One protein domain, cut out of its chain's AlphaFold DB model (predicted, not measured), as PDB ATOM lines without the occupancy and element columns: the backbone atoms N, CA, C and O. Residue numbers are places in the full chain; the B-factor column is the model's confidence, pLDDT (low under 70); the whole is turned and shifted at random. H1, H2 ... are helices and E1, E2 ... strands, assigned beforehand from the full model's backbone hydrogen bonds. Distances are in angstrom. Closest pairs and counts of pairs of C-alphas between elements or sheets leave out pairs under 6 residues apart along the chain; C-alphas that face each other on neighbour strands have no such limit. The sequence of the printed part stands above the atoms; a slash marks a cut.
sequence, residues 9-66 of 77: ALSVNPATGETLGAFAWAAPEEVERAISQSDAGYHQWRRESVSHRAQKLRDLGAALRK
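Overview. This is residues 9 to 66 of the 77 residues of the protein "Putative succinate-semialdehyde dehydrogenase" of Enterobacter asburiae (UniProt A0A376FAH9). The printed part is a flat, open U: the antiparallel hairpin of E1 and E2 makes one arm, H1 the base, and H2 folds back as the other arm, leaving the middle empty. It has 58 residues, with two named strands, then two named helices, a mixed class. It is extended, with a radius of gyration of the C-alphas of 17.7 A and spans of 48 by 34 by 13 A.

Arrangement. E1, residues 9 to 12, and E2, residues 19 to 24, form an antiparallel hairpin at 174 degrees; N 9 and O 23, 2.8 A apart, are within hydrogen-bond range. H1, residues 28 to 45, is apart from E1. H2, residues 50 to 65, is apart from both strands. H1 and H2 are close but not clearly touching; their closest C-alphas, of Trp 45 and Arg 53, are 8.0 A apart. They run opposite ways at a steep tilt of 53 degrees. In both helices every O i to N i+4 pair is within hydrogen-bond range.

Along the chain. E1 begins at C-alpha 9 (11.295, 59.329, 33.991) and measures 9.8 A, E2 14.0 A, H1 25.4 A and H2 22.9 A, ending at C-alpha 65 (-3.024, 40.696, 47.864).

Size, cuts and confidence. The farthest C-alphas, of Thr 16 and Arg 47, are 48.5 A apart. The printed part has no cut, no link is long, and no printed residue is under 70 in pLDDT.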
ATOM      1  N   ALA A   9      12.511  59.156  33.208       96.69
ATOM      2  CA  ALA A   9      11.295  59.329  33.991       96.69
ATOM      3  C   ALA A   9      11.663  59.604  35.455       96.69
ATOM      4  O   ALA A   9      12.467  58.878  36.044       96.69
ATOM      5  N   LEU A  10      11.054  60.619  36.066       95.88
ATOM      6  CA  LEU A  10      11.294  60.979  37.464       95.88
ATOM      7  C   LEU A  10      10.053  60.682  38.306       95.88
ATOM      8  O   LEU A  10       8.945  61.075  37.948       95.88
ATOM      9  N   SER A  11      10.245  60.011  39.439       95.81
ATOM     10  CA  SER A  11       9.227  59.875  40.484       95.81
ATOM     11  C   SER A  11       9.543  60.853  41.603       95.81
ATOM     12  O   SER A  11      10.592  60.753  42.236       95.81
ATOM     13  N   VAL A  12       8.644  61.805  41.839       95.75
ATOM     14  CA  VAL A  12       8.825  62.879  42.821       95.75
ATOM     15  C   VAL A  12       7.705  62.803  43.849       95.75
ATOM     16  O   VAL A  12       6.540  62.649  43.487       95.75
ATOM     17  N   ASN A  13       8.054  62.904  45.130       96.19
ATOM     18  CA  ASN A  13       7.091  62.995  46.214       96.19
ATOM     19  C   ASN A  13       6.359  64.348  46.132       96.19
ATOM     20  O   ASN A  13       6.994  65.384  46.337       96.19
ATOM     21  N   PRO A  14       5.039  64.383  45.882       96.69
ATOM     22  CA  PRO A  14       4.318  65.645  45.739       96.69
ATOM     23  C   PRO A  14       4.191  66.424  47.057       96.69
ATOM     24  O   PRO A  14       3.950  67.625  47.016       96.69
ATOM     25  N   ALA A  15       4.353  65.774  48.216       97.75
ATOM     26  CA  ALA A  15       4.256  66.436  49.517       97.75
ATOM     27  C   ALA A  15       5.528  67.217  49.894       97.75
ATOM     28  O   ALA A  15       5.444  68.179  50.651       97.75
ATOM     29  N   THR A  16       6.696  66.805  49.390       95.94
ATOM     30  CA  THR A  16       8.002  67.367  49.792       95.94
ATOM     31  C   THR A  16       8.843  67.882  48.625       95.94
ATOM     32  O   THR A  16       9.792  68.629  48.844       95.94
ATOM     33  N   GLY A  17       8.534  67.484  47.389       93.69
ATOM     34  CA  GLY A  17       9.361  67.753  46.210       93.69
ATOM     35  C   GLY A  17      10.601  66.855  46.090       93.69
ATOM     36  O   GLY A  17      11.391  67.021  45.161       93.69
ATOM     37  N   GLU A  18      10.785  65.894  46.994       95.25
ATOM     38  CA  GLU A  18      11.913  64.960  46.966       95.25
ATOM     39  C   GLU A  18      11.828  64.003  45.765       95.25
ATOM     40  O   GLU A  18      10.778  63.419  45.494       95.25
ATOM     41  N   THR A  19      12.939  63.795  45.053       93.75
ATOM     42  CA  THR A  19      13.006  62.793  43.975       93.75
ATOM     43  C   THR A  19      13.256  61.406  44.562       93.75
ATOM     44  O   THR A  19      14.346  61.123  45.043       93.75
ATOM     45  N   LEU A  20      12.254  60.532  44.468       94.75
ATOM     46  CA  LEU A  20      12.285  59.155  44.969       94.75
ATOM     47  C   LEU A  20      12.996  58.190  44.011       94.75
ATOM     48  O   LEU A  20      13.461  57.131  44.420       94.75
ATOM     49  N   GLY A  21      13.050  58.528  42.722       94.81
ATOM     50  CA  GLY A  21      13.693  57.690  41.720       94.81
ATOM     51  C   GLY A  21      13.809  58.369  40.362       94.81
ATOM     52  O   GLY A  21      12.983  59.209  39.997       94.81
ATOM     53  N   ALA A  22      14.835  57.972  39.615       95.81
ATOM     54  CA  ALA A  22      15.064  58.358  38.231       95.81
ATOM     55  C   ALA A  22      15.297  57.093  37.398       95.81
ATOM     56  O   ALA A  22      16.173  56.292  37.717       95.81
ATOM     57  N   PHE A  23      14.514  56.919  36.338       95.38
ATOM     58  CA  PHE A  23      14.522  55.726  35.494       95.38
ATOM     59  C   PHE A  23      14.864  56.138  34.071       95.38
ATOM     60  O   PHE A  23      14.130  56.927  33.483       95.38
ATOM     61  N   ALA A  24      15.981  55.653  33.532       96.56
ATOM     62  CA  ALA A  24      16.383  55.980  32.168       96.56
ATOM     63  C   ALA A  24      15.315  55.525  31.165       96.56
ATOM     64  O   ALA A  24      14.660  54.499  31.367       96.56
ATOM     65  N   TRP A  25      15.144  56.284  30.084       96.94
ATOM     66  CA  TRP A  25      14.326  55.819  28.967       96.94
ATOM     67  C   TRP A  25      14.941  54.563  28.350       96.94
ATOM     68  O   TRP A  25      16.162  54.452  28.253       96.94
ATOM     69  N   ALA A  26      14.082  53.628  27.940       97.25
ATOM     70  CA  ALA A  26      14.511  52.398  27.289       97.25
ATOM     71  C   ALA A  26      15.278  52.710  25.998       97.25
ATOM     72  O   ALA A  26      14.870  53.584  25.224       97.25
ATOM     73  N   ALA A  27      16.365  51.981  25.756       97.19
ATOM     74  CA  ALA A  27      17.081  52.078  24.490       97.19
ATOM     75  C   ALA A  27      16.251  51.444  23.351       97.19
ATOM     76  O   ALA A  27      15.406  50.580  23.616       97.19
ATOM     77  N   PRO A  28      16.460  51.842  22.080       98.12
ATOM     78  CA  PRO A  28      15.670  51.333  20.956       98.12
ATOM     79  C   PRO A  28      15.619  49.801  20.885       98.12
ATOM     80  O   PRO A  28      14.553  49.220  20.697       98.12
ATOM     81  N   GLU A  29      16.740  49.123  21.127       98.31
ATOM     82  CA  GLU A  29      16.822  47.662  21.138       98.31
ATOM     83  C   GLU A  29      15.988  47.011  22.251       98.31
ATOM     84  O   GLU A  29      15.496  45.890  22.098       98.31
ATOM     85  N   GLU A  30      15.799  47.697  23.377       98.38
ATOM     86  CA  GLU A  30      14.982  47.205  24.484       98.38
ATOM     87  C   GLU A  30      13.495  47.334  24.171       98.38
ATOM     88  O   GLU A  30      12.718  46.444  24.526       98.38
ATOM     89  N   VAL A  31      13.118  48.402  23.461       98.44
ATOM     90  CA  VAL A  31      11.760  48.602  22.944       98.44
ATOM     91  C   VAL A  31      11.423  47.513  21.927       98.44
ATOM     92  O   VAL A  31      10.423  46.813  22.095       98.44
ATOM     93  N   GLU A  32      12.288  47.290  20.936       98.69
ATOM     94  CA  GLU A  32      12.090  46.242  19.925       98.69
ATOM     95  C   GLU A  32      12.005  44.844  20.549       98.69
ATOM     96  O   GLU A  32      11.147  44.025  20.193       98.69
ATOM     97  N   ARG A  33      12.849  44.575  21.550       98.56
ATOM     98  CA  ARG A  33      12.797  43.328  22.316       98.56
ATOM     99  C   ARG A  33      11.468  43.174  23.057       98.56
ATOM    100  O   ARG A  33      10.889  42.088  23.017       98.56
ATOM    101  N   ALA A  34      10.970  44.221  23.714       98.44
ATOM    102  CA  ALA A  34       9.697  44.178  24.435       98.44
ATOM    103  C   ALA A  34       8.501  43.948  23.491       98.44
ATOM    104  O   ALA A  34       7.601  43.164  23.816       98.44
ATOM    105  N   ILE A  35       8.511  44.570  22.308       98.62
ATOM    106  CA  ILE A  35       7.487  44.372  21.272       98.62
ATOM    107  C   ILE A  35       7.525  42.929  20.759       98.62
ATOM    108  O   ILE A  35       6.502  42.244  20.784       98.62
ATOM    109  N   SER A  36       8.708  42.431  20.390       98.56
ATOM    110  CA  SER A  36       8.890  41.062  19.884       98.56
ATOM    111  C   SER A  36       8.442  40.005  20.902       98.56
ATOM    112  O   SER A  36       7.778  39.026  20.554       98.56
ATOM    113  N   GLN A  37       8.761  40.206  22.185       98.69
ATOM    114  CA  GLN A  37       8.310  39.323  23.264       98.69
ATOM    115  C   GLN A  37       6.789  39.363  23.444       98.69
ATOM    116  O   GLN A  37       6.171  38.319  23.661       98.69
ATOM    117  N   SER A  38       6.183  40.546  23.335       98.56
ATOM    118  CA  SER A  38       4.732  40.715  23.455       98.56
ATOM    119  C   SER A  38       3.984  40.024  22.313       98.56
ATOM    120  O   SER A  38       2.985  39.352  22.570       98.56
ATOM    121  N   ASP A  39       4.486  40.122  21.080       98.75
ATOM    122  CA  ASP A  39       3.922  39.437  19.909       98.75
ATOM    123  C   ASP A  39       3.979  37.906  20.058       98.75
ATOM    124  O   ASP A  39       2.953  37.214  20.008       98.75
ATOM    125  N   ALA A  40       5.162  37.372  20.375       98.62
ATOM    126  CA  ALA A  40       5.343  35.943  20.616       98.62
ATOM    127  C   ALA A  40       4.458  35.437  21.772       98.62
ATOM    128  O   ALA A  40       3.840  34.368  21.677       98.62
ATOM    129  N   GLY A  41       4.359  36.220  22.851       98.31
ATOM    130  CA  GLY A  41       3.491  35.939  23.991       98.31
ATOM    131  C   GLY A  41       2.010  35.940  23.614       98.31
ATOM    132  O   GLY A  41       1.281  35.022  23.995       98.31
ATOM    133  N   TYR A  42       1.557  36.907  22.810       98.38
ATOM    134  CA  TYR A  42       0.179  36.973  22.320       98.38
ATOM    135  C   TYR A  42      -0.194  35.732  21.503       98.38
ATOM    136  O   TYR A  42      -1.258  35.140  21.724       98.38
ATOM    137  N   HIS A  43       0.684  35.293  20.600       98.44
ATOM    138  CA  HIS A  43       0.458  34.092  19.799       98.44
ATOM    139  C   HIS A  43       0.268  32.831  20.650       98.44
ATOM    140  O   HIS A  43      -0.540  31.967  20.290       98.44
ATOM    141  N   GLN A  44       0.975  32.712  21.771       97.88
ATOM    142  CA  GLN A  44       0.767  31.624  22.729       97.88
ATOM    143  C   GLN A  44      -0.548  31.830  23.493       97.88
ATOM    144  O   GLN A  44      -1.432  30.973  23.480       97.88
ATOM    145  N   TRP A  45      -0.738  33.020  24.060       98.06
ATOM    146  CA  TRP A  45      -1.862  33.353  24.931       98.06
ATOM    147  C   TRP A  45      -3.239  33.222  24.271       98.06
ATOM    148  O   TRP A  45      -4.202  32.769  24.897       98.06
ATOM    149  N   ARG A  46      -3.356  33.584  22.989       97.81
ATOM    150  CA  ARG A  46      -4.628  33.491  22.253       97.81
ATOM    151  C   ARG A  46      -5.104  32.051  22.036       97.81
ATOM    152  O   ARG A  46      -6.285  31.856  21.764       97.81
ATOM    153  N   ARG A  47      -4.203  31.065  22.132       98.06
ATOM    154  CA  ARG A  47      -4.521  29.633  21.999       98.06
ATOM    155  C   ARG A  47      -4.957  29.002  23.322       98.06
ATOM    156  O   ARG A  47      -5.508  27.907  23.310       98.06
ATOM    157  N   GLU A  48      -4.746  29.691  24.441       98.25
ATOM    158  CA  GLU A  48      -5.156  29.206  25.754       98.25
ATOM    159  C   GLU A  48      -6.679  29.138  25.890       98.25
ATOM    160  O   GLU A  48      -7.428  29.913  25.282       98.25
ATOM    161  N   SER A  49      -7.162  28.239  26.742       98.50
ATOM    162  CA  SER A  49      -8.583  28.205  27.076       98.50
ATOM    163  C   SER A  49      -8.972  29.429  27.914       98.50
ATOM    164  O   SER A  49      -8.178  29.977  28.685       98.50
ATOM    165  N   VAL A  50     -10.233  29.859  27.807       98.25
ATOM    166  CA  VAL A  50     -10.767  30.954  28.636       98.25
ATOM    167  C   VAL A  50     -10.612  30.639  30.128       98.25
ATOM    168  O   VAL A  50     -10.242  31.521  30.903       98.25
ATOM    169  N   SER A  51     -10.846  29.387  30.534       98.56
ATOM    170  CA  SER A  51     -10.721  28.956  31.930       98.56
ATOM    171  C   SER A  51      -9.285  29.067  32.443       98.56
ATOM    172  O   SER A  51      -9.082  29.555  33.559       98.56
ATOM    173  N   HIS A  52      -8.292  28.695  31.628       98.44
ATOM    174  CA  HIS A  52      -6.884  28.830  31.994       98.44
ATOM    175  C   HIS A  52      -6.469  30.302  32.100       98.44
ATOM    176  O   HIS A  52      -5.871  30.701  33.103       98.44
ATOM    177  N   ARG A  53      -6.882  31.151  31.147       98.31
ATOM    178  CA  ARG A  53      -6.644  32.601  31.242       98.31
ATOM    179  C   ARG A  53      -7.274  33.219  32.491       98.31
ATOM    180  O   ARG A  53      -6.634  34.014  33.178       98.31
ATOM    181  N   ALA A  54      -8.501  32.818  32.824       98.62
ATOM    182  CA  ALA A  54      -9.181  33.268  34.035       98.62
ATOM    183  C   ALA A  54      -8.436  32.838  35.310       98.62
ATOM    184  O   ALA A  54      -8.399  33.598  36.278       98.62
ATOM    185  N   GLN A  55      -7.809  31.655  35.315       98.62
ATOM    186  CA  GLN A  55      -6.974  31.227  36.437       98.62
ATOM    187  C   GLN A  55      -5.753  32.133  36.608       98.62
ATOM    188  O   GLN A  55      -5.518  32.593  37.719       98.62
ATOM    189  N   LYS A  56      -5.051  32.500  35.530       98.12
ATOM    190  CA  LYS A  56      -3.908  33.428  35.627       98.12
ATOM    191  C   LYS A  56      -4.289  34.795  36.198       98.12
ATOM    192  O   LYS A  56      -3.524  35.362  36.972       98.12
ATOM    193  N   LEU A  57      -5.480  35.309  35.880       98.06
ATOM    194  CA  LEU A  57      -5.989  36.546  36.489       98.06
ATOM    195  C   LEU A  57      -6.250  36.386  37.994       98.06
ATOM    196  O   LEU A  57      -5.933  37.286  38.774       98.06
ATOM    197  N   ARG A  58      -6.791  35.236  38.422       98.38
ATOM    198  CA  ARG A  58      -6.950  34.918  39.851       98.38
ATOM    199  C   ARG A  58      -5.599  34.812  40.553       98.38
ATOM    200  O   ARG A  58      -5.452  35.384  41.631       98.38
ATOM    201  N   ASP A  59      -4.626  34.152  39.929       98.00
ATOM    202  CA  ASP A  59      -3.268  33.993  40.456       98.00
ATOM    203  C   ASP A  59      -2.582  35.356  40.628       98.00
ATOM    204  O   ASP A  59      -2.016  35.635  41.687       98.00
ATOM    205  N   LEU A  60      -2.705  36.245  39.634       96.75
ATOM    206  CA  LEU A  60      -2.221  37.625  39.720       96.75
ATOM    207  C   LEU A  60      -2.878  38.372  40.887       96.75
ATOM    208  O   LEU A  60      -2.190  38.985  41.702       96.75
ATOM    209  N   GLY A  61      -4.204  38.284  41.014       97.06
ATOM    210  CA  GLY A  61      -4.927  38.897  42.127       97.06
ATOM    211  C   GLY A  61      -4.504  38.340  43.490       97.06
ATOM    212  O   GLY A  61      -4.412  39.086  44.462       97.06
ATOM    213  N   ALA A  62      -4.226  37.038  43.585       96.94
ATOM    214  CA  ALA A  62      -3.698  36.431  44.800       96.94
ATOM    215  C   ALA A  62      -2.288  36.951  45.121       96.94
ATOM    216  O   ALA A  62      -2.019  37.279  46.273       96.94
ATOM    217  N   ALA A  63      -1.413  37.086  44.118       95.31
ATOM    218  CA  ALA A  63      -0.063  37.619  44.290       95.31
ATOM    219  C   ALA A  63      -0.065  39.079  44.771       95.31
ATOM    220  O   ALA A  63       0.677  39.409  45.692       95.31
ATOM    221  N   LEU A  64      -0.935  39.928  44.212       94.12
ATOM    222  CA  LEU A  64      -1.049  41.340  44.599       94.12
ATOM    223  C   LEU A  64      -1.603  41.544  46.018       94.12
ATOM    224  O   LEU A  64      -1.255  42.522  46.671       94.12
ATOM    225  N   ARG A  65      -2.460  40.634  46.502       94.56
ATOM    226  CA  ARG A  65      -3.024  40.696  47.864       94.56
ATOM    227  C   ARG A  65      -2.082  40.170  48.941       94.56
ATOM    228  O   ARG A  65      -2.358  40.373  50.123       94.56
ATOM    229  N   LYS A  66      -0.997  39.482  48.572       90.62
ATOM    230  CA  LYS A  66       0.008  39.079  49.557       90.62
ATOM    231  C   LYS A  66       0.589  40.346  50.192       90.62
ATOM    232  O   LYS A  66       0.960  41.260  49.453       90.62
TER     233      LYS A  66